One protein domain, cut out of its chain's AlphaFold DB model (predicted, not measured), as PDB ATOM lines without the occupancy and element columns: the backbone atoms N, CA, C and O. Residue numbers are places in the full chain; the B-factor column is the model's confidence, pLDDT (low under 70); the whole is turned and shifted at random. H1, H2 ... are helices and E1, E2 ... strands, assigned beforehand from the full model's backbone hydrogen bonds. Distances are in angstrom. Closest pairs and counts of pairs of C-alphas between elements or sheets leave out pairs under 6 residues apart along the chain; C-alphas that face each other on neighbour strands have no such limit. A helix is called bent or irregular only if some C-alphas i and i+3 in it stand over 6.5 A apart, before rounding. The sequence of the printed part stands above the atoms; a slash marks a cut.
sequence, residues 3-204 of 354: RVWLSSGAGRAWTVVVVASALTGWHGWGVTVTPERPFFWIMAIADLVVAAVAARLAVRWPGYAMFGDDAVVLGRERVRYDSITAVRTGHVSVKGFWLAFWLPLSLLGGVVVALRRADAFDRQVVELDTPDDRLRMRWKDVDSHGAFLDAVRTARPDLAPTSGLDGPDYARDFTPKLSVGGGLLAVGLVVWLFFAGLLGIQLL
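Overview. This is residues 3 to 204 of the 354 residues of an uncharacterized protein of Saccharothrix sp. CB00851 (UniProt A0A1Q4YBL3). A head of two small sheets, E1 to E4 and E5 to E7, with helix H6 packed over one face of each, makes one end of an elongated shape; from it the long helical hairpin H1 and H2 reaches away. H7 also runs out from the head and makes a narrow V with H1, meeting it near their far ends, while the short hairpin H3 and H4 packs through H3 on residues 180 to 187 of H7. The printed part has 202 residues, with named elements in the order E1 H1 H2 E2 E3 E4 E5 H3 H4 H5 E6 E7 H6 H7, seven helices and seven strands, of mixed class; both sheets are antiparallel, in the orders E1 E2 E3 E4 and E5 E6 E7. The whole is loose, with a radius of gyration of the C-alphas of 20.6 A and spans of 69 by 40 by 29 A.

Arrangement. Strands E1 (residues 3 to 5), E2 (64 to 67), E3 (71 to 74) and E4 (77 to 80) form the sheet of four strands, with N 4 and O 65 at 2.9 A, N 73 and O 66 at 2.8 A, and N 74 and O 77 at 2.8 A, within hydrogen-bond range. E2 E3 E4 are a meander, each strand the antiparallel neighbour of the one before. E5 (86 to 93), E6 (122 to 129) and E7 (134 to 139) form the strongly twisted other sheet, with N 125 and O 90 at 2.8 A and N 139 and O 124 at 2.8 A. H6 (142 to 155) makes two layers, a helix on one face of a sheet, with each: its height is 9.3 A over the first, over E1 and E2, and 10.1 A over the second, over E6. H5 (118 to 121) only grazes the second sheet. H1 (9 to 33), H2 (38 to 60) and H7 (180 to 202) are an up and down bundle, each running against the one before. H1 and H2, a hairpin, touch at Ala 10 and Ala 58, their closest C-alphas, 4.2 A. Residues 23 to 30 of H1 touch residues 196 to 200 of H7, closest C-alphas His 27 and Gly 200, 6.5 A. H3 (95 to 105) touches H7 at the C-alphas of Phe 97 and Gly 183, 4.4 A, and forms a hairpin with H4 (107 to 115), closest C-alphas Leu 103 and Gly 110, 4.2 A. H3 is only just irregular: C-alphas 101 and 104 are 6.6 A apart. Every O i to N i+4 pair is within hydrogen-bond range in H4, H6 and H7; H1 has 20 of 21, H2 18 of 19 and H3 5 of 7, and H5 is too short for such a pair.

Along the chain. E1 begins at C-alpha 3, (49.702, -40.805, -16.234). H1 is 36.2 A long, H2 33.6 A, H7 33.2 A, E5 22.5 A and E6 21.7 A. H7 ends at C-alpha 202, (38.724, -75.386, 12.814).

Size, cuts and confidence. The two C-alphas farthest apart, Glu 36 and Asp 158, are 69.0 A apart. The printed part has no cut; the link from H6 to H7, residues 156 to 179, is long, and the others are tight. Mean pLDDT of the printed part is 91.5, with residues 166 to 169 under 70.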
ATOM      1  N   ARG A   3      49.976 -40.137 -17.522       94.06
ATOM      2  CA  ARG A   3      49.702 -40.805 -16.234       94.06
ATOM      3  C   ARG A   3      50.996 -40.979 -15.452       94.06
ATOM      4  O   ARG A   3      51.990 -41.415 -16.023       94.06
ATOM      5  N   VAL A   4      50.969 -40.671 -14.159       93.62
ATOM      6  CA  VAL A   4      52.097 -40.885 -13.243       93.62
ATOM      7  C   VAL A   4      51.626 -41.713 -12.059       93.62
ATOM      8  O   VAL A   4      50.596 -41.414 -11.459       93.62
ATOM      9  N   TRP A   5      52.358 -42.774 -11.733       92.38
ATOM     10  CA  TRP A   5      52.001 -43.666 -10.638       92.38
ATOM     11  C   TRP A   5      52.217 -42.998  -9.273       92.38
ATOM     12  O   TRP A   5      53.241 -42.356  -9.037       92.38
ATOM     13  N   LEU A   6      51.250 -43.158  -8.366       91.31
ATOM     14  CA  LEU A   6      51.312 -42.608  -7.008       91.31
ATOM     15  C   LEU A   6      51.550 -43.712  -5.984       91.31
ATOM     16  O   LEU A   6      52.511 -43.675  -5.219       91.31
ATOM     17  N   SER A   7      50.666 -44.712  -5.944       88.25
ATOM     18  CA  SER A   7      50.772 -45.790  -4.964       88.25
ATOM     19  C   SER A   7      49.993 -47.035  -5.377       88.25
ATOM     20  O   SER A   7      48.946 -46.959  -6.007       88.25
ATOM     21  N   SER A   8      50.444 -48.198  -4.906       89.50
ATOM     22  CA  SER A   8      49.655 -49.437  -4.948       89.50
ATOM     23  C   SER A   8      48.706 -49.576  -3.745       89.50
ATOM     24  O   SER A   8      48.200 -50.670  -3.492       89.50
ATOM     25  N   GLY A   9      48.526 -48.518  -2.942       88.31
ATOM     26  CA  GLY A   9      47.795 -48.574  -1.671       88.31
ATOM     27  C   GLY A   9      46.337 -48.978  -1.857       88.31
ATOM     28  O   GLY A   9      45.850 -49.861  -1.155       88.31
ATOM     29  N   ALA A  10      45.679 -48.400  -2.863       89.56
ATOM     30  CA  ALA A  10      44.300 -48.715  -3.223       89.56
ATOM     31  C   ALA A  10      44.116 -50.185  -3.609       89.56
ATOM     32  O   ALA A  10      43.221 -50.851  -3.104       89.56
ATOM     33  N   GLY A  11      45.003 -50.702  -4.467       91.69
ATOM     34  CA  GLY A  11      44.966 -52.099  -4.903       91.69
ATOM     35  C   GLY A  11      45.120 -53.064  -3.730       91.69
ATOM     36  O   GLY A  11      44.327 -53.987  -3.593       91.69
ATOM     37  N   ARG A  12      46.072 -52.801  -2.823       91.88
ATOM     38  CA  ARG A  12      46.252 -53.611  -1.606       91.88
ATOM     39  C   ARG A  12      45.045 -53.543  -0.675       91.88
ATOM     40  O   ARG A  12      44.663 -54.562  -0.114       91.88
ATOM     41  N   ALA A  13      44.441 -52.367  -0.517       93.12
ATOM     42  CA  ALA A  13      43.231 -52.219   0.279       93.12
ATOM     43  C   ALA A  13      42.061 -53.012  -0.331       93.12
ATOM     44  O   ALA A  13      41.380 -53.723   0.398       93.12
ATOM     45  N   TRP A  14      41.886 -53.002  -1.659       96.44
ATOM     46  CA  TRP A  14      40.907 -53.863  -2.335       96.44
ATOM     47  C   TRP A  14      41.198 -55.358  -2.168       96.44
ATOM     48  O   TRP A  14      40.263 -56.129  -1.977       96.44
ATOM     49  N   THR A  15      42.466 -55.783  -2.163       96.25
ATOM     50  CA  THR A  15      42.815 -57.172  -1.819       96.25
ATOM     51  C   THR A  15      42.321 -57.535  -0.419       96.25
ATOM     52  O   THR A  15      41.721 -58.592  -0.246       96.25
ATOM     53  N   VAL A  16      42.508 -56.649   0.567       96.12
ATOM     54  CA  VAL A  16      41.990 -56.861   1.929       96.12
ATOM     55  C   VAL A  16      40.465 -56.951   1.935       96.12
ATOM     56  O   VAL A  16      39.933 -57.820   2.611       96.12
ATOM     57  N   VAL A  17      39.757 -56.127   1.150       97.81
ATOM     58  CA  VAL A  17      38.291 -56.223   1.010       97.81
ATOM     59  C   VAL A  17      37.870 -57.605   0.518       97.81
ATOM     60  O   VAL A  17      36.973 -58.201   1.104       97.81
ATOM     61  N   VAL A  18      38.512 -58.121  -0.535       98.00
ATOM     62  CA  VAL A  18      38.182 -59.437  -1.104       98.00
ATOM     63  C   VAL A  18      38.422 -60.545  -0.080       98.00
ATOM     64  O   VAL A  18      37.537 -61.368   0.138       98.00
ATOM     65  N   VAL A  19      39.580 -60.537   0.587       97.19
ATOM     66  CA  VAL A  19      39.921 -61.531   1.618       97.19
ATOM     67  C   VAL A  19      38.939 -61.468   2.786       97.19
ATOM     68  O   VAL A  19      38.398 -62.495   3.182       97.19
ATOM     69  N   ALA A  20      38.658 -60.273   3.304       97.25
ATOM     70  CA  ALA A  20      37.722 -60.088   4.407       97.25
ATOM     71  C   ALA A  20      36.297 -60.512   4.024       97.25
ATOM     72  O   ALA A  20      35.643 -61.191   4.802       97.25
ATOM     73  N   SER A  21      35.841 -60.212   2.805       97.62
ATOM     74  CA  SER A  21      34.516 -60.636   2.327       97.62
ATOM     75  C   SER A  21      34.410 -62.159   2.198       97.62
ATOM     76  O   SER A  21      33.386 -62.741   2.553       97.62
ATOM     77  N   ALA A  22      35.472 -62.820   1.720       96.81
ATOM     78  CA  ALA A  22      35.534 -64.278   1.664       96.81
ATOM     79  C   ALA A  22      35.493 -64.898   3.072       96.81
ATOM     80  O   ALA A  22      34.748 -65.850   3.298       96.81
ATOM     81  N   LEU A  23      36.231 -64.322   4.026       96.00
ATOM     82  CA  LEU A  23      36.209 -64.741   5.430       96.00
ATOM     83  C   LEU A  23      34.845 -64.502   6.086       96.00
ATOM     84  O   LEU A  23      34.365 -65.389   6.781       96.00
ATOM     85  N   THR A  24      34.157 -63.395   5.781       96.38
ATOM     86  CA  THR A  24      32.775 -63.175   6.236       96.38
ATOM     87  C   THR A  24      31.863 -64.307   5.780       96.38
ATOM     88  O   THR A  24      31.083 -64.817   6.579       96.38
ATOM     89  N   GLY A  25      31.951 -64.713   4.509       95.56
ATOM     90  CA  GLY A  25      31.174 -65.837   3.987       95.56
ATOM     91  C   GLY A  25      31.515 -67.148   4.697       95.56
ATOM     92  O   GLY A  25      30.618 -67.881   5.104       95.56
ATOM     93  N   TRP A  26      32.807 -67.405   4.912       95.06
ATOM     94  CA  TRP A  26      33.287 -68.599   5.607       95.06
ATOM     95  C   TRP A  26      32.808 -68.655   7.065       95.06
ATOM     96  O   TRP A  26      32.238 -69.655   7.496       95.06
ATOM     97  N   HIS A  27      32.990 -67.591   7.844       94.00
ATOM     98  CA  HIS A  27      32.531 -67.543   9.233       94.00
ATOM     99  C   HIS A  27      31.006 -67.465   9.341       94.00
ATOM    100  O   HIS A  27      30.435 -68.017  10.278       94.00
ATOM    101  N   GLY A  28      30.337 -66.850   8.363       93.44
ATOM    102  CA  GLY A  28      28.883 -66.882   8.229       93.44
ATOM    103  C   GLY A  28      28.352 -68.299   8.014       93.44
ATOM    104  O   GLY A  28      27.335 -68.662   8.596       93.44
ATOM    105  N   TRP A  29      29.065 -69.142   7.264       91.88
ATOM    106  CA  TRP A  29      28.769 -70.574   7.223       91.88
ATOM    107  C   TRP A  29      29.004 -71.236   8.589       91.88
ATOM    108  O   TRP A  29      28.149 -71.990   9.050       91.88
ATOM    109  N   GLY A  30      30.080 -70.878   9.296       89.25
ATOM    110  CA  GLY A  30      30.332 -71.340  10.668       89.25
ATOM    111  C   GLY A  30      29.167 -71.100  11.633       89.25
ATOM    112  O   GLY A  30      28.820 -71.990  12.400       89.25
ATOM    113  N   VAL A  31      28.477 -69.961  11.524       88.81
ATOM    114  CA  VAL A  31      27.253 -69.677  12.299       88.81
ATOM    115  C   VAL A  31      26.166 -70.736  12.086       88.81
ATOM    116  O   VAL A  31      25.472 -71.092  13.032       88.81
ATOM    117  N   THR A  32      26.007 -71.244  10.864       86.44
ATOM    118  CA  THR A  32      25.000 -72.278  10.565       86.44
ATOM    119  C   THR A  32      25.390 -73.652  11.102       86.44
ATOM    120  O   THR A  32      24.518 -74.448  11.427       86.44
ATOM    121  N   VAL A  33      26.694 -73.915  11.223       83.06
ATOM    122  CA  VAL A  33      27.246 -75.193  11.692       83.06
ATOM    123  C   VAL A  33      27.347 -75.241  13.218       83.06
ATOM    124  O   VAL A  33      27.298 -76.321  13.797       83.06
ATOM    125  N   THR A  34      27.521 -74.090  13.871       83.19
ATOM    126  CA  THR A  34      27.725 -73.981  15.325       83.19
ATOM    127  C   THR A  34      26.904 -72.813  15.907       83.19
ATOM    128  O   THR A  34      27.482 -71.852  16.436       83.19
ATOM    129  N   PRO A  35      25.565 -72.813  15.767       78.62
ATOM    130  CA  PRO A  35      24.715 -71.669  16.118       78.62
ATOM    131  C   PRO A  35      24.775 -71.277  17.601       78.62
ATOM    132  O   PRO A  35      24.569 -70.116  17.954       78.62
ATOM    133  N   GLU A  36      25.106 -72.219  18.478       80.94
ATOM    134  CA  GLU A  36      25.287 -72.018  19.912       80.94
ATOM    135  C   GLU A  36      26.576 -71.259  20.269       80.94
ATOM    136  O   GLU A  36      26.752 -70.829  21.413       80.94
ATOM    137  N   ARG A  37      27.501 -71.085  19.311       85.25
ATOM    138  CA  ARG A  37      28.790 -70.422  19.532       85.25
ATOM    139  C   ARG A  37      28.764 -68.975  19.021       85.25
ATOM    140  O   ARG A  37      28.732 -68.740  17.814       85.25
ATOM    141  N   PRO A  38      28.891 -67.966  19.909       86.06
ATOM    142  CA  PRO A  38      28.847 -66.561  19.500       86.06
ATOM    143  C   PRO A  38      30.110 -66.105  18.750       86.06
ATOM    144  O   PRO A  38      30.093 -65.071  18.087       86.06
ATOM    145  N   PHE A  39      31.212 -66.856  18.837       86.25
ATOM    146  CA  PHE A  39      32.497 -66.465  18.253       86.25
ATOM    147  C   PHE A  39      32.431 -66.288  16.731       86.25
ATOM    148  O   PHE A  39      33.003 -65.330  16.217       86.25
ATOM    149  N   PHE A  40      31.689 -67.136  16.011       89.38
ATOM    150  CA  PHE A  40      31.564 -67.013  14.555       89.38
ATOM    151  C   PHE A  40      30.740 -65.796  14.131       89.38
ATOM    152  O   PHE A  40      31.088 -65.144  13.149       89.38
ATOM    153  N   TRP A  41      29.733 -65.409  14.920       91.50
ATOM    154  CA  TRP A  41      29.040 -64.132  14.735       91.50
ATOM    155  C   TRP A  41      29.986 -62.945  14.921       91.50
ATOM    156  O   TRP A  41      30.019 -62.043  14.086       91.50
ATOM    157  N   ILE A  42      30.781 -62.960  15.995       92.06
ATOM    158  CA  ILE A  42      31.757 -61.901  16.280       92.06
ATOM    159  C   ILE A  42      32.773 -61.791  15.137       92.06
ATOM    160  O   ILE A  42      33.044 -60.685  14.669       92.06
ATOM    161  N   MET A  43      33.300 -62.920  14.658       92.19
ATOM    162  CA  MET A  43      34.272 -62.948  13.564       92.19
ATOM    163  C   MET A  43      33.673 -62.475  12.242       92.19
ATOM    164  O   MET A  43      34.260 -61.611  11.602       92.19
ATOM    165  N   ALA A  44      32.477 -62.938  11.872       94.31
ATOM    166  CA  ALA A  44      31.806 -62.479  10.657       94.31
ATOM    167  C   ALA A  44      31.569 -60.955  10.674       94.31
ATOM    168  O   ALA A  44      31.802 -60.273   9.675       94.31
ATOM    169  N   ILE A  45      31.169 -60.395  11.823       95.25
ATOM    170  CA  ILE A  45      31.020 -58.941  11.996       95.25
ATOM    171  C   ILE A  45      32.380 -58.237  11.899       95.25
ATOM    172  O   ILE A  45      32.489 -57.212  11.225       95.25
ATOM    173  N   ALA A  46      33.420 -58.770  12.545       93.94
ATOM    174  CA  ALA A  46      34.763 -58.201  12.482       93.94
ATOM    175  C   ALA A  46      35.291 -58.161  11.039       93.94
ATOM    176  O   ALA A  46      35.805 -57.128  10.607       93.94
ATOM    177  N   ASP A  47      35.091 -59.229  10.268       96.75
ATOM    178  CA  ASP A  47      35.469 -59.304   8.858       96.75
ATOM    179  C   ASP A  47      34.744 -58.246   8.017       96.75
ATOM    180  O   ASP A  47      35.372 -57.547   7.219       96.75
ATOM    181  N   LEU A  48      33.439 -58.051   8.243       97.00
ATOM    182  CA  LEU A  48      32.663 -56.997   7.582       97.00
ATOM    183  C   LEU A  48      33.193 -55.601   7.914       97.00
ATOM    184  O   LEU A  48      33.300 -54.751   7.025       97.00
ATOM    185  N   VAL A  49      33.554 -55.353   9.174       95.94
ATOM    186  CA  VAL A  49      34.160 -54.081   9.591       95.94
ATOM    187  C   VAL A  49      35.509 -53.879   8.897       95.94
ATOM    188  O   VAL A  49      35.760 -52.794   8.366       95.94
ATOM    189  N   VAL A  50      36.357 -54.913   8.830       96.00
ATOM    190  CA  VAL A  50      37.638 -54.868   8.106       96.00
ATOM    191  C   VAL A  50      37.408 -54.560   6.626       96.00
ATOM    192  O   VAL A  50      38.046 -53.649   6.093       96.00
ATOM    193  N   ALA A  51      36.463 -55.242   5.976       97.56
ATOM    194  CA  ALA A  51      36.103 -55.001   4.581       97.56
ATOM    195  C   ALA A  51      35.619 -53.557   4.362       97.56
ATOM    196  O   ALA A  51      36.097 -52.875   3.457       97.56
ATOM    197  N   ALA A  52      34.731 -53.046   5.217       96.56
ATOM    198  CA  ALA A  52      34.194 -51.691   5.104       96.56
ATOM    199  C   ALA A  52      35.278 -50.615   5.283       96.56
ATOM    200  O   ALA A  52      35.359 -49.660   4.500       96.56
ATOM    201  N   VAL A  53      36.148 -50.770   6.288       93.62
ATOM    202  CA  VAL A  53      37.267 -49.849   6.529       93.62
ATOM    203  C   VAL A  53      38.259 -49.900   5.366       93.62
ATOM    204  O   VAL A  53      38.650 -48.847   4.855       93.62
ATOM    205  N   ALA A  54      38.624 -51.095   4.898       94.62
ATOM    206  CA  ALA A  54      39.528 -51.269   3.766       94.62
ATOM    207  C   ALA A  54      38.947 -50.672   2.476       94.62
ATOM    208  O   ALA A  54      39.651 -49.938   1.785       94.62
ATOM    209  N   ALA A  55      37.660 -50.881   2.188       96.19
ATOM    210  CA  ALA A  55      36.983 -50.299   1.028       96.19
ATOM    211  C   ALA A  55      36.977 -48.765   1.094       96.19
ATOM    212  O   ALA A  55      37.312 -48.089   0.117       96.19
ATOM    213  N   ARG A  56      36.680 -48.193   2.270       93.06
ATOM    214  CA  ARG A  56      36.737 -46.740   2.489       93.06
ATOM    215  C   ARG A  56      38.137 -46.178   2.234       93.06
ATOM    216  O   ARG A  56      38.255 -45.089   1.673       93.06
ATOM    217  N   LEU A  57      39.189 -46.888   2.640       90.00
ATOM    218  CA  LEU A  57      40.575 -46.499   2.365       90.00
ATOM    219  C   LEU A  57      40.928 -46.659   0.880       90.00
ATOM    220  O   LEU A  57      41.541 -45.764   0.301       90.00
ATOM    221  N   ALA A  58      40.485 -47.745   0.247       91.25
ATOM    222  CA  ALA A  58      40.741 -48.034  -1.159       91.25
ATOM    223  C   ALA A  58      40.170 -46.955  -2.089       91.25
ATOM    224  O   ALA A  58      40.834 -46.540  -3.034       91.25
ATOM    225  N   VAL A  59      38.968 -46.453  -1.788       90.94
ATOM    226  CA  VAL A  59      38.317 -45.378  -2.557       90.94
ATOM    227  C   VAL A  59      39.027 -44.029  -2.391       90.94
ATOM    228  O   VAL A  59      38.966 -43.189  -3.288       90.94
ATOM    229  N   ARG A  60      39.698 -43.797  -1.255       88.25
ATOM    230  CA  ARG A  60      40.369 -42.520  -0.955       88.25
ATOM    231  C   ARG A  60      41.735 -42.372  -1.610       88.25
ATOM    232  O   ARG A  60      42.167 -41.247  -1.833       88.25
ATOM    233  N   TRP A  61      42.428 -43.472  -1.881       89.81
ATOM    234  CA  TRP A  61      43.784 -43.424  -2.413       89.81
ATOM    235  C   TRP A  61      43.780 -43.589  -3.934       89.81
ATOM    236  O   TRP A  61      43.479 -44.676  -4.421       89.81
ATOM    237  N   PRO A  62      44.126 -42.562  -4.727       90.75
ATOM    238  CA  PRO A  62      44.362 -42.759  -6.150       90.75
ATOM    239  C   PRO A  62      45.575 -43.662  -6.415       90.75
ATOM    240  O   PRO A  62      46.604 -43.585  -5.740       90.75
ATOM    241  N   GLY A  63      45.470 -44.499  -7.453       89.44
ATOM    242  CA  GLY A  63      46.606 -45.283  -7.955       89.44
ATOM    243  C   GLY A  63      47.582 -44.447  -8.790       89.44
ATOM    244  O   GLY A  63      48.793 -44.652  -8.736       89.44
ATOM    245  N   TYR A  64      47.057 -43.467  -9.527       92.81
ATOM    246  CA  TYR A  64      47.806 -42.604 -10.438       92.81
ATOM    247  C   TYR A  64      47.285 -41.161 -10.407       92.81
ATOM    248  O   TYR A  64      46.117 -40.916 -10.103       92.81
ATOM    249  N   ALA A  65      48.153 -40.223 -10.777       94.69
ATOM    250  CA  ALA A  65      47.808 -38.860 -11.157       94.69
ATOM    251  C   ALA A  65      47.676 -38.776 -12.683       94.69
ATOM    252  O   ALA A  65      48.491 -39.358 -13.408       94.69
ATOM    253  N   MET A  66      46.674 -38.053 -13.184       96.00
ATOM    254  CA  MET A  66      46.551 -37.747 -14.614       96.00
ATOM    255  C   MET A  66      46.842 -36.271 -14.858       96.00
ATOM    256  O   MET A  66      46.146 -35.413 -14.331       96.00
ATOM    257  N   PHE A  67      47.841 -35.986 -15.680       95.69
ATOM    258  CA  PHE A  67      48.200 -34.639 -16.102       95.69
ATOM    259  C   PHE A  67      47.488 -34.338 -17.423       95.69
ATOM    260  O   PHE A  67      47.767 -34.985 -18.445       95.69
ATOM    261  N   GLY A  68      46.499 -33.448 -17.358       92.88
ATOM    262  CA  GLY A  68      45.790 -32.888 -18.506       92.88
ATOM    263  C   GLY A  68      46.443 -31.601 -18.998       92.88
ATOM    264  O   GLY A  68      47.568 -31.298 -18.616       92.88
ATOM    265  N   ASP A  69      45.731 -30.859 -19.840       92.56
ATOM    266  CA  ASP A  69      46.270 -29.634 -20.443       92.56
ATOM    267  C   ASP A  69      46.213 -28.444 -19.464       92.56
ATOM    268  O   ASP A  69      47.088 -27.588 -19.469       92.56
ATOM    269  N   ASP A  70      45.218 -28.419 -18.573       93.62
ATOM    270  CA  ASP A  70      44.922 -27.312 -17.650       93.62
ATOM    271  C   ASP A  70      44.894 -27.720 -16.164       93.62
ATOM    272  O   ASP A  70      44.800 -26.863 -15.282       93.62
ATOM    273  N   ALA A  71      44.953 -29.021 -15.859       95.75
ATOM    274  CA  ALA A  71      44.838 -29.533 -14.496       95.75
ATOM    275  C   ALA A  71      45.530 -30.885 -14.287       95.75
ATOM    276  O   ALA A  71      45.598 -31.725 -15.191       95.75
ATOM    277  N   VAL A  72      45.937 -31.144 -13.041       95.75
ATOM    278  CA  VAL A  72      46.267 -32.488 -12.554       95.75
ATOM    279  C   VAL A  72      45.059 -33.091 -11.836       95.75
ATOM    280  O   VAL A  72      44.426 -32.462 -10.992       95.75
ATOM    281  N   VAL A  73      44.721 -34.330 -12.184       95.50
ATOM    282  CA  VAL A  73      43.625 -35.089 -11.575       95.50
ATOM    283  C   VAL A  73      44.201 -36.128 -10.617       95.50
ATOM    284  O   VAL A  73      44.970 -37.001 -11.028       95.50
ATOM    285  N   LEU A  74      43.802 -36.044  -9.348       92.62
ATOM    286  CA  LEU A  74      44.189 -36.929  -8.251       92.62
ATOM    287  C   LEU A  74      42.953 -37.701  -7.772       92.62
ATOM    288  O   LEU A  74      42.214 -37.280  -6.882       92.62
ATOM    289  N   GLY A  75      42.696 -38.853  -8.389       87.56
ATOM    290  CA  GLY A  75      41.487 -39.629  -8.114       87.56
ATOM    291  C   GLY A  75      40.237 -38.896  -8.600       87.56
ATOM    292  O   GLY A  75      40.035 -38.779  -9.806       87.56
ATOM    293  N   ARG A  76      39.396 -38.432  -7.667       87.75
ATOM    294  CA  ARG A  76      38.198 -37.624  -7.969       87.75
ATOM    295  C   ARG A  76      38.455 -36.116  -7.903       87.75
ATOM    296  O   ARG A  76      37.591 -35.351  -8.310       87.75
ATOM    297  N   GLU A  77      39.618 -35.706  -7.407       90.88
ATOM    298  CA  GLU A  77      39.981 -34.299  -7.253       90.88
ATOM    299  C   GLU A  77      40.613 -33.775  -8.547       90.88
ATOM    300  O   GLU A  77      41.506 -34.419  -9.105       90.88
ATOM    301  N   ARG A  78      40.184 -32.602  -9.016       94.19
ATOM    302  CA  ARG A  78      40.794 -31.903 -10.154       94.19
ATOM    303  C   ARG A  78      41.426 -30.609  -9.659       94.19
ATOM    304  O   ARG A  78      40.718 -29.690  -9.269       94.19
ATOM    305  N   VAL A  79      42.749 -30.536  -9.731       94.75
ATOM    306  CA  VAL A  79      43.544 -29.396  -9.271       94.75
ATOM    307  C   VAL A  79      44.015 -28.632 -10.497       94.75
ATOM    308  O   VAL A  79      44.833 -29.136 -11.273       94.75
ATOM    309  N   ARG A  80      43.463 -27.439 -10.716       95.75
ATOM    310  CA  ARG A  80      43.830 -26.624 -11.876       95.75
ATOM    311  C   ARG A  80      45.250 -26.106 -11.715       95.75
ATOM    312  O   ARG A  80      45.633 -25.715 -10.614       95.75
ATOM    313  N   TYR A  81      46.028 -26.086 -12.791       95.44
ATOM    314  CA  TYR A  81      47.425 -25.688 -12.682       95.44
ATOM    315  C   TYR A  81      47.573 -24.266 -12.173       95.44
ATOM    316  O   TYR A  81      48.400 -24.072 -11.299       95.44
ATOM    317  N   ASP A  82      46.752 -23.318 -12.628       94.12
ATOM    318  CA  ASP A  82      46.750 -21.916 -12.185       94.12
ATOM    319  C   ASP A  82      46.464 -21.735 -10.684       94.12
ATOM    320  O   ASP A  82      46.946 -20.778 -10.085       94.12
ATOM    321  N   SER A  83      45.755 -22.678 -10.056       95.25
ATOM    322  CA  SER A  83      45.502 -22.678  -8.607       95.25
ATOM    323  C   SER A  83      46.675 -23.167  -7.754       95.25
ATOM    324  O   SER A  83      46.644 -22.999  -6.541       95.25
ATOM    325  N   ILE A  84      47.717 -23.763  -8.339       95.50
ATOM    326  CA  ILE A  84      48.884 -24.207  -7.565       95.50
ATOM    327  C   ILE A  84      49.709 -22.971  -7.189       95.50
ATOM    328  O   ILE A  84      50.160 -22.231  -8.056       95.50
ATOM    329  N   THR A  85      49.919 -22.706  -5.910       94.00
ATOM    330  CA  THR A  85      50.658 -21.517  -5.454       94.00
ATOM    331  C   THR A  85      52.099 -21.843  -5.089       94.00
ATOM    332  O   THR A  85      52.976 -20.998  -5.255       94.00
ATOM    333  N   ALA A  86      52.368 -23.075  -4.653       93.88
ATOM    334  CA  ALA A  86      53.715 -23.550  -4.370       93.88
ATOM    335  C   ALA A  86      53.847 -25.063  -4.579       93.88
ATOM    336  O   ALA A  86      52.882 -25.822  -4.464       93.88
ATOM    337  N   VAL A  87      55.079 -25.492  -4.862       94.94
ATOM    338  CA  VAL A  87      55.476 -26.900  -4.942       94.94
ATOM    339  C   VAL A  87      56.601 -27.123  -3.944       94.94
ATOM    340  O   VAL A  87      57.659 -26.505  -4.057       94.94
ATOM    341  N   ARG A  88      56.391 -28.017  -2.981       93.69
ATOM    342  CA  ARG A  88      57.379 -28.333  -1.944       93.69
ATOM    343  C   ARG A  88      57.794 -29.783  -2.026       93.69
ATOM    344  O   ARG A  88      56.996 -30.654  -2.367       93.69
ATOM    345  N   THR A  89      59.043 -30.039  -1.675       94.44
ATOM    346  CA  THR A  89      59.634 -31.374  -1.690       94.44
ATOM    347  C   THR A  89      60.353 -31.665  -0.383       94.44
ATOM    348  O   THR A  89      60.877 -30.768   0.283       94.44
ATOM    349  N   GLY A  90      60.388 -32.935   0.003       92.50
ATOM    350  CA  GLY A  90      61.130 -33.350   1.182       92.50
ATOM    351  C   GLY A  90      61.067 -34.846   1.433       92.50
ATOM    352  O   GLY A  90      60.619 -35.628   0.591       92.50
ATOM    353  N   HIS A  91      61.502 -35.231   2.628       91.00
ATOM    354  CA  HIS A  91      61.515 -36.614   3.078       91.00
ATOM    355  C   HIS A  91      60.736 -36.764   4.380       91.00
ATOM    356  O   HIS A  91      60.804 -35.914   5.266       91.00
ATOM    357  N   VAL A  92      59.994 -37.864   4.504       89.44
ATOM    358  CA  VAL A  92      59.361 -38.261   5.764       89.44
ATOM    359  C   VAL A  92      59.742 -39.697   6.078       89.44
ATOM    360  O   VAL A  92      59.409 -40.610   5.317       89.44
ATOM    361  N   SER A  93      60.384 -39.896   7.226       90.62
ATOM    362  CA  SER A  93      60.735 -41.231   7.696       90.62
ATOM    363  C   SER A  93      59.493 -42.012   8.105       90.62
ATOM    364  O   SER A  93      58.669 -41.543   8.896       90.62
ATOM    365  N   VAL A  94      59.377 -43.247   7.612       92.88
ATOM    366  CA  VAL A  94      58.324 -44.185   8.037       92.88
ATOM    367  C   VAL A  94      58.831 -45.202   9.058       92.88
ATOM    368  O   VAL A  94      58.186 -46.219   9.306       92.88
ATOM    369  N   LYS A  95      59.981 -44.942   9.693       94.75
ATOM    370  CA  LYS A  95      60.546 -45.823  10.726       94.75
ATOM    371  C   LYS A  95      59.572 -46.058  11.887       94.75
ATOM    372  O   LYS A  95      59.440 -47.189  12.342       94.75
ATOM    373  N   GLY A  96      58.827 -45.031  12.307       93.62
ATOM    374  CA  GLY A  96      57.806 -45.158  13.356       93.62
ATOM    375  C   GLY A  96      56.688 -46.151  13.012       93.62
ATOM    376  O   GLY A  96      56.247 -46.891  13.885       93.62
ATOM    377  N   PHE A  97      56.281 -46.234  11.740       95.19
ATOM    378  CA  PHE A  97      55.346 -47.263  11.271       95.19
ATOM    379  C   PHE A  97      55.937 -48.662  11.428       95.19
ATOM    380  O   PHE A  97      55.297 -49.537  12.000       95.19
ATOM    381  N   TRP A  98      57.168 -48.873  10.953       96.31
ATOM    382  CA  TRP A  98      57.800 -50.191  10.996       96.31
ATOM    383  C   TRP A  98      58.120 -50.645  12.416       96.31
ATOM    384  O   TRP A  98      58.002 -51.831  12.698       96.31
ATOM    385  N   LEU A  99      58.475 -49.725  13.314       95.81
ATOM    386  CA  LEU A  99      58.636 -50.026  14.735       95.81
ATOM    387  C   LEU A  99      57.305 -50.434  15.365       95.81
ATOM    388  O   LEU A  99      57.240 -51.476  16.007       95.81
ATOM    389  N   ALA A 100      56.244 -49.659  15.135       95.75
ATOM    390  CA  ALA A 100      54.911 -49.976  15.641       95.75
ATOM    391  C   ALA A 100      54.354 -51.288  15.064       95.75
ATOM    392  O   ALA A 100      53.569 -51.956  15.727       95.75
ATOM    393  N   PHE A 101      54.772 -51.660  13.851       95.81
ATOM    394  CA  PHE A 101      54.425 -52.933  13.232       95.81
ATOM    395  C   PHE A 101      55.220 -54.112  13.811       95.81
ATOM    396  O   PHE A 101      54.645 -55.117  14.216       95.81
ATOM    397  N   TRP A 102      56.548 -54.008  13.856       96.44
ATOM    398  CA  TRP A 102      57.400 -55.144  14.206       96.44
ATOM    399  C   TRP A 102      57.544 -55.370  15.705       96.44
ATOM    400  O   TRP A 102      57.590 -56.525  16.107       96.44
ATOM    401  N   LEU A 103      57.602 -54.322  16.535       92.69
ATOM    402  CA  LEU A 103      57.845 -54.488  17.976       92.69
ATOM    403  C   LEU A 103      56.804 -55.386  18.665       92.69
ATOM    404  O   LEU A 103      57.228 -56.268  19.409       92.69
ATOM    405  N   PRO A 104      55.485 -55.239  18.414       92.25
ATOM    406  CA  PRO A 104      54.492 -56.115  19.035       92.25
ATOM    407  C   PRO A 104      54.524 -57.557  18.512       92.25
ATOM    408  O   PRO A 104      54.119 -58.467  19.225       92.25
ATOM    409  N   LEU A 105      54.985 -57.774  17.274       91.00
ATOM    410  CA  LEU A 105      55.013 -59.095  16.631       91.00
ATOM    411  C   LEU A 105      56.313 -59.866  16.910       91.00
ATOM    412  O   LEU A 105      56.313 -61.091  16.967       91.00
ATOM    413  N   SER A 106      57.440 -59.164  17.029       93.62
ATOM    414  CA  SER A 106      58.767 -59.754  17.196       93.62
ATOM    415  C   SER A 106      59.749 -58.740  17.774       93.62
ATOM    416  O   SER A 106      60.120 -57.769  17.109       93.62
ATOM    417  N   LEU A 107      60.265 -59.014  18.978       91.44
ATOM    418  CA  LEU A 107      61.321 -58.195  19.584       91.44
ATOM    419  C   LEU A 107      62.569 -58.129  18.697       91.44
ATOM    420  O   LEU A 107      63.111 -57.048  18.493       91.44
ATOM    421  N   LEU A 108      62.992 -59.255  18.109       95.12
ATOM    422  CA  LEU A 108      64.141 -59.289  17.199       95.12
ATOM    423  C   LEU A 108      63.894 -58.422  15.957       95.12
ATOM    424  O   LEU A 108      64.740 -57.601  15.607       95.12
ATOM    425  N   GLY A 109      62.724 -58.558  15.321       91.94
ATOM    426  CA  GLY A 109      62.343 -57.727  14.175       91.94
ATOM    427  C   GLY A 109      62.309 -56.239  14.531       91.94
ATOM    428  O   GLY A 109      62.864 -55.408  13.810       91.94
ATOM    429  N   GLY A 110      61.736 -55.902  15.687       93.06
ATOM    430  CA  GLY A 110      61.702 -54.542  16.212       93.06
ATOM    431  C   GLY A 110      63.094 -53.965  16.481       93.06
ATOM    432  O   GLY A 110      63.364 -52.832  16.084       93.06
ATOM    433  N   VAL A 111      64.008 -54.747  17.068       94.50
ATOM    434  CA  VAL A 111      65.410 -54.350  17.298       94.50
ATOM    435  C   VAL A 111      66.143 -54.132  15.975       94.50
ATOM    436  O   VAL A 111      66.822 -53.117  15.818       94.50
ATOM    437  N   VAL A 112      65.963 -55.012  14.984       95.50
ATOM    438  CA  VAL A 112      66.551 -54.830  13.645       95.50
ATOM    439  C   VAL A 112      66.091 -53.510  13.023       95.50
ATOM    440  O   VAL A 112      66.915 -52.753  12.506       95.50
ATOM    441  N   VAL A 113      64.797 -53.184  13.106       94.62
ATOM    442  CA  VAL A 113      64.272 -51.896  12.624       94.62
ATOM    443  C   VAL A 113      64.832 -50.727  13.441       94.62
ATOM    444  O   VAL A 113      65.201 -49.703  12.866       94.62
ATOM    445  N   ALA A 114      64.931 -50.865  14.764       93.81
ATOM    446  CA  ALA A 114      65.435 -49.821  15.655       93.81
ATOM    447  C   ALA A 114      66.896 -49.456  15.359       93.81
ATOM    448  O   ALA A 114      67.222 -48.266  15.323       93.81
ATOM    449  N   LEU A 115      67.742 -50.449  15.076       95.88
ATOM    450  CA  LEU A 115      69.167 -50.265  14.783       95.88
ATOM    451  C   LEU A 115      69.435 -49.695  13.383       95.88
ATOM    452  O   LEU A 115      70.477 -49.085  13.148       95.88
ATOM    453  N   ARG A 116      68.505 -49.859  12.435       95.50
ATOM    454  CA  ARG A 116      68.636 -49.279  11.092       95.50
ATOM    455  C   ARG A 116      68.499 -47.757  11.146       95.50
ATOM    456  O   ARG A 116      67.648 -47.219  11.859       95.50
ATOM    457  N   ARG A 117      69.324 -47.047  10.376       93.81
ATOM    458  CA  ARG A 117      69.253 -45.582  10.279       93.81
ATOM    459  C   ARG A 117      67.901 -45.135   9.696       93.81
ATOM    460  O   ARG A 117      67.251 -45.894   8.980       93.81
ATOM    461  N   ALA A 118      67.438 -43.947  10.084       87.31
ATOM    462  CA  ALA A 118      66.089 -43.473   9.762       87.31
ATOM    463  C   ALA A 118      65.890 -43.160   8.268       87.31
ATOM    464  O   ALA A 118      64.807 -43.427   7.748       87.31
ATOM    465  N   ASP A 119      66.946 -42.693   7.601       88.81
ATOM    466  CA  ASP A 119      67.034 -42.398   6.164       88.81
ATOM    467  C   ASP A 119      66.750 -43.628   5.291       88.81
ATOM    468  O   ASP A 119      66.118 -43.529   4.242       88.81
ATOM    469  N   ALA A 120      67.096 -44.826   5.773       89.25
ATOM    470  CA  ALA A 120      66.761 -46.083   5.101       89.25
ATOM    471  C   ALA A 120      65.241 -46.336   4.981       89.25
ATOM    472  O   ALA A 120      64.814 -47.231   4.248       89.25
ATOM    473  N   PHE A 121      64.418 -45.574   5.709       90.94
ATOM    474  CA  PHE A 121      62.958 -45.659   5.695       90.94
ATOM    475  C   PHE A 121      62.295 -44.400   5.141       90.94
ATOM    476  O   PHE A 121      61.077 -44.253   5.279       90.94
ATOM    477  N   ASP A 122      63.052 -43.484   4.550       91.81
ATOM    478  CA  ASP A 122      62.480 -42.240   4.067       91.81
ATOM    479  C   ASP A 122      61.575 -42.462   2.859       91.81
ATOM    480  O   ASP A 122      61.787 -43.317   1.995       91.81
ATOM    481  N   ARG A 123      60.503 -41.674   2.829       91.81
ATOM    482  CA  ARG A 123      59.631 -41.520   1.671       91.81
ATOM    483  C   ARG A 123      59.832 -40.139   1.109       91.81
ATOM    484  O   ARG A 123      59.808 -39.171   1.864       91.81
ATOM    485  N   GLN A 124      59.997 -40.065  -0.202       93.81
ATOM    486  CA  GLN A 124      59.992 -38.796  -0.913       93.81
ATOM    487  C   GLN A 124      58.574 -38.241  -0.899       93.81
ATOM    488  O   GLN A 124      57.612 -38.995  -1.063       93.81
ATOM    489  N   VAL A 125      58.443 -36.947  -0.648       94.12
ATOM    490  CA  VAL A 125      57.163 -36.265  -0.485       94.12
ATOM    491  C   VAL A 125      57.120 -35.063  -1.407       94.12
ATOM    492  O   VAL A 125      58.087 -34.308  -1.474       94.12
ATOM    493  N   VAL A 126      55.975 -34.885  -2.062       95.00
ATOM    494  CA  VAL A 126      55.627 -33.660  -2.784       95.00
ATOM    495  C   VAL A 126      54.364 -33.089  -2.163       95.00
ATOM    496  O   VAL A 126      53.397 -33.828  -1.944       95.00
ATOM    497  N   GLU A 127      54.382 -31.788  -1.895       94.94
ATOM    498  CA  GLU A 127      53.196 -31.021  -1.527       94.94
ATOM    499  C   GLU A 127      52.881 -29.986  -2.597       94.94
ATOM    500  O   GLU A 127      53.777 -29.292  -3.083       94.94
ATOM    501  N   LEU A 128      51.604 -29.900  -2.951       94.50
ATOM    502  CA  LEU A 128      51.061 -28.836  -3.780       94.50
ATOM    503  C   LEU A 128      50.205 -27.954  -2.878       94.50
ATOM    504  O   LEU A 128      49.205 -28.427  -2.332       94.50
ATOM    505  N   ASP A 129      50.610 -26.699  -2.722       93.31
ATOM    506  CA  ASP A 129      49.791 -25.699  -2.047       93.31
ATOM    507  C   ASP A 129      48.799 -25.117  -3.060       93.31
ATOM    508  O   ASP A 129      49.155 -24.803  -4.200       93.31
ATOM    509  N   THR A 130      47.549 -24.981  -2.638       91.88
ATOM    510  CA  THR A 130      46.490 -24.236  -3.326       91.88
ATOM    511  C   THR A 130      45.932 -23.182  -2.358       91.88
ATOM    512  O   THR A 130      46.266 -23.233  -1.172       91.88
ATOM    513  N   PRO A 131      45.094 -22.224  -2.798       88.94
ATOM    514  CA  PRO A 131      44.482 -21.255  -1.887       88.94
ATOM    515  C   PRO A 131      43.684 -21.894  -0.741       88.94
ATOM    516  O   PRO A 131      43.651 -21.334   0.351       88.94
ATOM    517  N   ASP A 132      43.078 -23.059  -0.987       86.06
ATOM    518  CA  ASP A 132      42.103 -23.675  -0.081       86.06
ATOM    519  C   ASP A 132      42.623 -24.934   0.633       86.06
ATOM    520  O   ASP A 132      42.096 -25.321   1.676       86.06
ATOM    521  N   ASP A 133      43.633 -25.608   0.074       89.62
ATOM    522  CA  ASP A 133      44.106 -26.906   0.569       89.62
ATOM    523  C   ASP A 133      45.593 -27.140   0.259       89.62
ATOM    524  O   ASP A 133      46.157 -26.601  -0.701       89.62
ATOM    525  N   ARG A 134      46.217 -28.013   1.052       91.62
ATOM    526  CA  ARG A 134      47.565 -28.541   0.832       91.62
ATOM    527  C   ARG A 134      47.474 -30.024   0.513       91.62
ATOM    528  O   ARG A 134      47.081 -30.836   1.348       91.62
ATOM    529  N   LEU A 135      47.891 -30.405  -0.687       93.12
ATOM    530  CA  LEU A 135      47.764 -31.772  -1.190       93.12
ATOM    531  C   LEU A 135      49.103 -32.492  -1.066       93.12
ATOM    532  O   LEU A 135      50.106 -32.005  -1.581       93.12
ATOM    533  N   ARG A 136      49.130 -33.657  -0.412       93.38
ATOM    534  CA  ARG A 136      50.369 -34.399  -0.138       93.38
ATOM    535  C   ARG A 136      50.394 -35.769  -0.805       93.38
ATOM    536  O   ARG A 136      49.494 -36.596  -0.630       93.38
ATOM    537  N   MET A 137      51.503 -36.058  -1.480       93.88
ATOM    538  CA  MET A 137      51.790 -37.352  -2.102       93.88
ATOM    539  C   MET A 137      53.152 -37.883  -1.646       93.88
ATOM    540  O   MET A 137      54.058 -37.109  -1.341       93.88
ATOM    541  N   ARG A 138      53.286 -39.213  -1.557       92.69
ATOM    542  CA  ARG A 138      54.453 -39.893  -0.978       92.69
ATOM    543  C   ARG A 138      54.887 -41.070  -1.844       92.69
ATOM    544  O   ARG A 138      54.057 -41.903  -2.205       92.69
ATOM    545  N   TRP A 139      56.190 -41.219  -2.058       92.69
ATOM    546  CA  TRP A 139      56.770 -42.287  -2.873       92.69
ATOM    547  C   TRP A 139      57.858 -43.058  -2.128       92.69
ATOM    548  O   TRP A 139      58.576 -42.529  -1.281       92.69
ATOM    549  N   LYS A 140      57.966 -44.354  -2.450       85.56
ATOM    550  CA  LYS A 140      59.197 -45.130  -2.205       85.56
ATOM    551  C   LYS A 140      60.226 -44.910  -3.306       85.56
ATOM    552  O   LYS A 140      61.417 -45.029  -3.067       85.56
ATOM    553  N   ASP A 141      59.698 -44.774  -4.512       87.00
ATOM    554  CA  ASP A 141      60.397 -44.951  -5.766       87.00
ATOM    555  C   ASP A 141      60.797 -43.586  -6.311       87.00
ATOM    556  O   ASP A 141      59.948 -42.698  -6.432       87.00
ATOM    557  N   VAL A 142      62.087 -43.436  -6.593       87.50
ATOM    558  CA  VAL A 142      62.669 -42.161  -7.018       87.50
ATOM    559  C   VAL A 142      62.193 -41.792  -8.418       87.50
ATOM    560  O   VAL A 142      61.923 -40.621  -8.678       87.50
ATOM    561  N   ASP A 143      62.005 -42.783  -9.288       91.62
ATOM    562  CA  ASP A 143      61.636 -42.566 -10.686       91.62
ATOM    563  C   ASP A 143      60.206 -42.028 -10.808       91.62
ATOM    564  O   ASP A 143      59.961 -41.030 -11.484       91.62
ATOM    565  N   SER A 144      59.253 -42.631 -10.091       91.44
ATOM    566  CA  SER A 144      57.857 -42.176 -10.057       91.44
ATOM    567  C   SER A 144      57.716 -40.781  -9.441       91.44
ATOM    568  O   SER A 144      56.912 -39.973  -9.909       91.44
ATOM    569  N   HIS A 145      58.508 -40.489  -8.407       94.69
ATOM    570  CA  HIS A 145      58.582 -39.162  -7.804       94.69
ATOM    571  C   HIS A 145      59.151 -38.124  -8.786       94.69
ATOM    572  O   HIS A 145      58.545 -37.070  -8.981       94.69
ATOM    573  N   GLY A 146      60.267 -38.439  -9.453       94.81
ATOM    574  CA  GLY A 146      60.869 -37.581 -10.475       94.81
ATOM    575  C   GLY A 146      59.910 -37.312 -11.632       94.81
ATOM    576  O   GLY A 146      59.648 -36.161 -11.967       94.81
ATOM    577  N   ALA A 147      59.261 -38.357 -12.152       94.88
ATOM    578  CA  ALA A 147      58.277 -38.240 -13.224       94.88
ATOM    579  C   ALA A 147      57.075 -37.352 -12.855       94.88
ATOM    580  O   ALA A 147      56.503 -36.704 -13.741       94.88
ATOM    581  N   PHE A 148      56.683 -37.333 -11.574       95.50
ATOM    582  CA  PHE A 148      55.647 -36.441 -11.056       95.50
ATOM    583  C   PHE A 148      56.132 -34.990 -11.036       95.50
ATOM    584  O   PHE A 148      55.452 -34.118 -11.576       95.50
ATOM    585  N   LEU A 149      57.312 -34.734 -10.464       95.62
ATOM    586  CA  LEU A 149      57.895 -33.392 -10.404       95.62
ATOM    587  C   LEU A 149      58.148 -32.805 -11.792       95.62
ATOM    588  O   LEU A 149      57.813 -31.648 -12.025       95.62
ATOM    589  N   ASP A 150      58.653 -33.601 -12.731       95.50
ATOM    590  CA  ASP A 150      58.868 -33.171 -14.114       95.50
ATOM    591  C   ASP A 150      57.551 -32.791 -14.795       95.50
ATOM    592  O   ASP A 150      57.477 -31.805 -15.530       95.50
ATOM    593  N   ALA A 151      56.484 -33.552 -14.533       94.19
ATOM    594  CA  ALA A 151      55.163 -33.255 -15.072       94.19
ATOM    595  C   ALA A 151      54.576 -31.966 -14.469       94.19
ATOM    596  O   ALA A 151      54.013 -31.159 -15.206       94.19
ATOM    597  N   VAL A 152      54.757 -31.732 -13.163       94.50
ATOM    598  CA  VAL A 152      54.359 -30.469 -12.515       94.50
ATOM    599  C   VAL A 152      55.173 -29.296 -13.061       94.50
ATOM    600  O   VAL A 152      54.584 -28.295 -13.447       94.50
ATOM    601  N   ARG A 153      56.501 -29.424 -13.170       94.62
ATOM    602  CA  ARG A 153      57.389 -28.378 -13.709       94.62
ATOM    603  C   ARG A 153      57.061 -28.033 -15.161       94.62
ATOM    604  O   ARG A 153      57.143 -26.875 -15.543       94.62
ATOM    605  N   THR A 154      56.672 -29.022 -15.964       93.75
ATOM    606  CA  THR A 154      56.230 -28.789 -17.348       93.75
ATOM    607  C   THR A 154      54.946 -27.955 -17.388       93.75
ATOM    608  O   THR A 154      54.811 -27.083 -18.239       93.75
ATOM    609  N   ALA A 155      54.013 -28.203 -16.466       92.44
ATOM    610  CA  ALA A 155      52.730 -27.506 -16.408       92.44
ATOM    611  C   ALA A 155      52.797 -26.131 -15.711       92.44
ATOM    612  O   ALA A 155      52.041 -25.226 -16.056       92.44
ATOM    613  N   ARG A 156      53.693 -25.971 -14.731       94.00
ATOM    614  CA  ARG A 156      53.946 -24.737 -13.972       94.00
ATOM    615  C   ARG A 156      55.442 -24.415 -13.958       94.00
ATOM    616  O   ARG A 156      56.094 -24.574 -12.926       94.00
ATOM    617  N   PRO A 157      56.011 -23.989 -15.101       93.31
ATOM    618  CA  PRO A 157      57.438 -23.681 -15.208       93.31
ATOM    619  C   PRO A 157      57.846 -22.453 -14.386       93.31
ATOM    620  O   PRO A 157      59.022 -22.276 -14.083       93.31
ATOM    621  N   ASP A 158      56.875 -21.619 -14.019       94.25
ATOM    622  CA  ASP A 158      57.024 -20.445 -13.165       94.25
ATOM    623  C   ASP A 158      57.231 -20.795 -11.682       94.25
ATOM    624  O   ASP A 158      57.749 -19.973 -10.927       94.25
ATOM    625  N   LEU A 159      56.878 -22.014 -11.256       93.25
ATOM    626  CA  LEU A 159      57.062 -22.476  -9.882       93.25
ATOM    627  C   LEU A 159      58.315 -23.347  -9.757       93.25
ATOM    628  O   LEU A 159      58.369 -24.486 -10.225       93.25
ATOM    629  N   ALA A 160      59.324 -22.834  -9.055       90.94
ATOM    630  CA  ALA A 160      60.477 -23.631  -8.656       90.94
ATOM    631  C   ALA A 160      60.134 -24.487  -7.418       90.94
ATOM    632  O   ALA A 160      59.662 -23.931  -6.423       90.94
ATOM    633  N   PRO A 161      60.393 -25.813  -7.427       91.69
ATOM    634  CA  PRO A 161      60.224 -26.638  -6.238       91.69
ATOM    635  C   PRO A 161      61.143 -26.169  -5.110       91.69
ATOM    636  O   PRO A 161      62.352 -26.035  -5.310       91.69
ATOM    637  N   THR A 162      60.588 -25.962  -3.922       92.62
ATOM    638  CA  THR A 162      61.360 -25.630  -2.721       92.62
ATOM    639  C   THR A 162      61.566 -26.867  -1.848       92.62
ATOM    640  O   THR A 162      60.795 -27.831  -1.895       92.62
ATOM    641  N   SER A 163      62.650 -26.878  -1.073       88.31
ATOM    642  CA  SER A 163      62.939 -27.940  -0.106       88.31
ATOM    643  C   SER A 163      62.396 -27.576   1.271       88.31
ATOM    644  O   SER A 163      62.633 -26.465   1.742       88.31
ATOM    645  N   GLY A 164      61.768 -28.537   1.943       84.88
ATOM    646  CA  GLY A 164      61.236 -28.372   3.295       84.88
ATOM    647  C   GLY A 164      59.721 -28.533   3.330       84.88
ATOM    648  O   GLY A 164      58.995 -27.961   2.520       84.88
ATOM    649  N   LEU A 165      59.248 -29.347   4.274       83.50
ATOM    650  CA  LEU A 165      57.826 -29.538   4.551       83.50
ATOM    651  C   LEU A 165      57.480 -28.659   5.760       83.50
ATOM    652  O   LEU A 165      58.007 -28.910   6.845       83.50
ATOM    653  N   ASP A 166      56.628 -27.646   5.598       64.12
ATOM    654  CA  ASP A 166      56.232 -26.777   6.717       64.12
ATOM    655  C   ASP A 166      55.156 -27.458   7.580       64.12
ATOM    656  O   ASP A 166      54.137 -27.937   7.073       64.12
ATOM    657  N   GLY A 167      55.363 -27.474   8.899       58.78
ATOM    658  CA  GLY A 167      54.282 -27.610   9.891       58.78
ATOM    659  C   GLY A 167      53.805 -26.210  10.286       58.78
ATOM    660  O   GLY A 167      54.663 -25.331  10.371       58.78
ATOM    661  N   PRO A 168      52.495 -25.948  10.481       50.06
ATOM    662  CA  PRO A 168      51.545 -26.691  11.329       50.06
ATOM    663  C   PRO A 168      50.200 -27.060  10.654       50.06
ATOM    664  O   PRO A 168      49.342 -27.665  11.300       50.06
ATOM    665  N   ASP A 169      50.012 -26.728   9.374       60.16
ATOM    666  CA  ASP A 169      48.742 -26.923   8.664       60.16
ATOM    667  C   ASP A 169      48.543 -28.374   8.202       60.16
ATOM    668  O   ASP A 169      49.483 -29.080   7.817       60.16
ATOM    669  N   TYR A 170      47.295 -28.840   8.241       78.88
ATOM    670  CA  TYR A 170      46.938 -30.195   7.832       78.88
ATOM    671  C   TYR A 170      47.017 -30.339   6.307       78.88
ATOM    672  O   TYR A 170      46.248 -29.716   5.587       78.88
ATOM    673  N   ALA A 171      47.904 -31.212   5.819       87.19
ATOM    674  CA  ALA A 171      47.930 -31.611   4.414       87.19
ATOM    675  C   ALA A 171      47.038 -32.836   4.170       87.19
ATOM    676  O   ALA A 171      47.140 -33.851   4.873       87.19
ATOM    677  N   ARG A 172      46.210 -32.781   3.128       90.19
ATOM    678  CA  ARG A 172      45.390 -33.901   2.675       90.19
ATOM    679  C   ARG A 172      46.252 -34.933   1.946       90.19
ATOM    680  O   ARG A 172      46.750 -34.702   0.846       90.19
ATOM    681  N   ASP A 173      46.430 -36.101   2.563       90.19
ATOM    682  CA  ASP A 173      47.223 -37.200   2.003       90.19
ATOM    683  C   ASP A 173      46.449 -37.956   0.892       90.19
ATOM    684  O   ASP A 173      45.436 -38.608   1.153       90.19
ATOM    685  N   PHE A 174      46.984 -37.961  -0.334       91.19
ATOM    686  CA  PHE A 174      46.493 -38.769  -1.471       91.19
ATOM    687  C   PHE A 174      47.207 -40.123  -1.600       91.19
ATOM    688  O   PHE A 174      46.969 -40.899  -2.522       91.19
ATOM    689  N   THR A 175      48.092 -40.436  -0.657       90.12
ATOM    690  CA  THR A 175      48.791 -41.723  -0.560       90.12
ATOM    691  C   THR A 175      48.795 -42.190   0.899       90.12
ATOM    692  O   THR A 175      48.638 -41.362   1.798       90.12
ATOM    693  N   PRO A 176      48.954 -43.494   1.187       87.19
ATOM    694  CA  PRO A 176      48.897 -43.992   2.559       87.19
ATOM    695  C   PRO A 176      49.916 -43.325   3.496       87.19
ATOM    696  O   PRO A 176      51.129 -43.372   3.269       87.19
ATOM    697  N   LYS A 177      49.426 -42.768   4.610       86.00
ATOM    698  CA  LYS A 177      50.263 -42.264   5.702       86.00
ATOM    699  C   LYS A 177      50.777 -43.441   6.535       86.00
ATOM    700  O   LYS A 177      50.060 -43.986   7.370       86.00
ATOM    701  N   LEU A 178      52.035 -43.819   6.328       88.62
ATOM    702  CA  LEU A 178      52.712 -44.839   7.134       88.62
ATOM    703  C   LEU A 178      53.167 -44.230   8.473       88.62
ATOM    704  O   LEU A 178      54.323 -43.844   8.638       88.62
ATOM    705  N   SER A 179      52.232 -44.102   9.417       90.00
ATOM    706  CA  SER A 179      52.453 -43.590  10.780       90.00
ATOM    707  C   SER A 179      52.512 -44.709  11.826       90.00
ATOM    708  O   SER A 179      52.226 -45.862  11.518       90.00
ATOM    709  N   VAL A 180      52.801 -44.361  13.086       91.12
ATOM    710  CA  VAL A 180      52.683 -45.280  14.240       91.12
ATOM    711  C   VAL A 180      51.294 -45.926  14.297       91.12
ATOM    712  O   VAL A 180      51.190 -47.145  14.356       91.12
ATOM    713  N   GLY A 181      50.222 -45.130  14.181       90.69
ATOM    714  CA  GLY A 181      48.851 -45.652  14.146       90.69
ATOM    715  C   GLY A 181      48.589 -46.575  12.950       90.69
ATOM    716  O   GLY A 181      47.930 -47.598  13.097       90.69
ATOM    717  N   GLY A 182      49.166 -46.268  11.782       89.94
ATOM    718  CA  GLY A 182      49.128 -47.167  10.625       89.94
ATOM    719  C   GLY A 182      49.862 -48.490  10.869       89.94
ATOM    720  O   GLY A 182      49.405 -49.531  10.409       89.94
ATOM    721  N   GLY A 183      50.972 -48.460  11.613       92.94
ATOM    722  CA  GLY A 183      51.729 -49.653  11.998       92.94
ATOM    723  C   GLY A 183      50.927 -50.552  12.933       92.94
ATOM    724  O   GLY A 183      50.805 -51.741  12.664       92.94
ATOM    725  N   LEU A 184      50.288 -49.974  13.958       93.69
ATOM    726  CA  LEU A 184      49.387 -50.704  14.861       93.69
ATOM    727  C   LEU A 184      48.179 -51.299  14.125       93.69
ATOM    728  O   LEU A 184      47.813 -52.442  14.379       93.69
ATOM    729  N   LEU A 185      47.594 -50.566  13.172       91.38
ATOM    730  CA  LEU A 185      46.540 -51.105  12.306       91.38
ATOM    731  C   LEU A 185      47.030 -52.302  11.484       91.38
ATOM    732  O   LEU A 185      46.312 -53.286  11.351       91.38
ATOM    733  N   ALA A 186      48.256 -52.244  10.955       92.19
ATOM    734  CA  ALA A 186      48.845 -53.364  10.231       92.19
ATOM    735  C   ALA A 186      49.105 -54.578  11.144       92.19
ATOM    736  O   ALA A 186      48.875 -55.703  10.708       92.19
ATOM    737  N   VAL A 187      49.506 -54.375  12.408       94.19
ATOM    738  CA  VAL A 187      49.571 -55.458  13.413       94.19
ATOM    739  C   VAL A 187      48.194 -56.064  13.631       94.19
ATOM    740  O   VAL A 187      48.045 -57.278  13.543       94.19
ATOM    741  N   GLY A 188      47.185 -55.221  13.862       93.38
ATOM    742  CA  GLY A 188      45.804 -55.661  14.040       93.38
ATOM    743  C   GLY A 188      45.312 -56.497  12.860       93.38
ATOM    744  O   GLY A 188      44.704 -57.537  13.075       93.38
ATOM    745  N   LEU A 189      45.654 -56.108  11.627       93.88
ATOM    746  CA  LEU A 189      45.319 -56.872  10.425       93.88
ATOM    747  C   LEU A 189      46.018 -58.242  10.383       93.88
ATOM    748  O   LEU A 189      45.393 -59.222   9.996       93.88
ATOM    749  N   VAL A 190      47.291 -58.334  10.784       94.50
ATOM    750  CA  VAL A 190      48.014 -59.618  10.857       94.50
ATOM    751  C   VAL A 190      47.392 -60.537  11.906       94.50
ATOM    752  O   VAL A 190      47.141 -61.705  11.623       94.50
ATOM    753  N   VAL A 191      47.115 -60.004  13.099       94.00
ATOM    754  CA  VAL A 191      46.480 -60.750  14.193       94.00
ATOM    755  C   VAL A 191      45.088 -61.220  13.779       94.00
ATOM    756  O   VAL A 191      44.771 -62.397  13.931       94.00
ATOM    757  N   TRP A 192      44.285 -60.330  13.197       94.69
ATOM    758  CA  TRP A 192      42.973 -60.670  12.656       94.69
ATOM    759  C   TRP A 192      43.071 -61.799  11.628       94.69
ATOM    760  O   TRP A 192      42.382 -62.800  11.786       94.69
ATOM    761  N   LEU A 193      43.955 -61.689  10.631       94.62
ATOM    762  CA  LEU A 193      44.086 -62.700   9.581       94.62
ATOM    763  C   LEU A 193      44.495 -64.064  10.152       94.62
ATOM    764  O   LEU A 193      43.993 -65.090   9.700       94.62
ATOM    765  N   PHE A 194      45.376 -64.076  11.154       94.38
ATOM    766  CA  PHE A 194      45.771 -65.299  11.848       94.38
ATOM    767  C   PHE A 194      44.580 -65.965  12.546       94.38
ATOM    768  O   PHE A 194      44.325 -67.144  12.313       94.38
ATOM    769  N   PHE A 195      43.831 -65.225  13.368       91.25
ATOM    770  CA  PHE A 195      42.687 -65.784  14.096       91.25
ATOM    771  C   PHE A 195      41.523 -66.149  13.171       91.25
ATOM    772  O   PHE A 195      40.922 -67.203  13.353       91.25
ATOM    773  N   ALA A 196      41.249 -65.331  12.155       91.06
ATOM    774  CA  ALA A 196      40.277 -65.628  11.110       91.06
ATOM    775  C   ALA A 196      40.625 -66.927  10.372       91.06
ATOM    776  O   ALA A 196      39.791 -67.815  10.247       91.06
ATOM    777  N   GLY A 197      41.882 -67.086   9.951       92.12
ATOM    778  CA  GLY A 197      42.337 -68.317   9.310       92.12
ATOM    779  C   GLY A 197      42.269 -69.526  10.243       92.12
ATOM    780  O   GLY A 197      41.751 -70.568   9.854       92.12
ATOM    781  N   LEU A 198      42.749 -69.390  11.482       90.69
ATOM    782  CA  LEU A 198      42.755 -70.477  12.460       90.69
ATOM    783  C   LEU A 198      41.336 -70.968  12.764       90.69
ATOM    784  O   LEU A 198      41.084 -72.165  12.682       90.69
ATOM    785  N   LEU A 199      40.407 -70.062  13.082       85.75
ATOM    786  CA  LEU A 199      39.013 -70.414  13.371       85.75
ATOM    787  C   LEU A 199      38.297 -70.965  12.133       85.75
ATOM    788  O   LEU A 199      37.534 -71.922  12.247       85.75
ATOM    789  N   GLY A 200      38.586 -70.418  10.951       86.25
ATOM    790  CA  GLY A 200      38.087 -70.948   9.686       86.25
ATOM    791  C   GLY A 200      38.536 -72.388   9.428       86.25
ATOM    792  O   GLY A 200      37.720 -73.216   9.034       86.25
ATOM    793  N   ILE A 201      39.803 -72.715   9.701       88.94
ATOM    794  CA  ILE A 201      40.329 -74.084   9.571       88.94
ATOM    795  C   ILE A 201      39.668 -75.023  10.582       88.94
ATOM    796  O   ILE A 201      39.344 -76.149  10.221       88.94
ATOM    797  N   GLN A 202      39.417 -74.568  11.814       85.88
ATOM    798  CA  GLN A 202      38.724 -75.386  12.814       85.88
ATOM    799  C   GLN A 202      37.322 -75.802  12.347       85.88
ATOM    800  O   GLN A 202      36.914 -76.916  12.624       85.88
ATOM    801  N   LEU A 203      36.605 -74.982  11.569       83.81
ATOM    802  CA  LEU A 203      35.303 -75.384  11.001       83.81
ATOM    803  C   LEU A 203      35.379 -76.599  10.063       83.81
ATOM    804  O   LEU A 203      34.360 -77.243   9.817       83.81
ATOM    805  N   LEU A 204      36.556 -76.895   9.508       83.50
ATOM    806  CA  LEU A 204      36.766 -78.079   8.676       83.50
ATOM    807  C   LEU A 204      36.973 -79.344   9.513       83.50
ATOM    808  O   LEU A 204      36.860 -80.444   8.973       83.50
TER     809      LEU A 204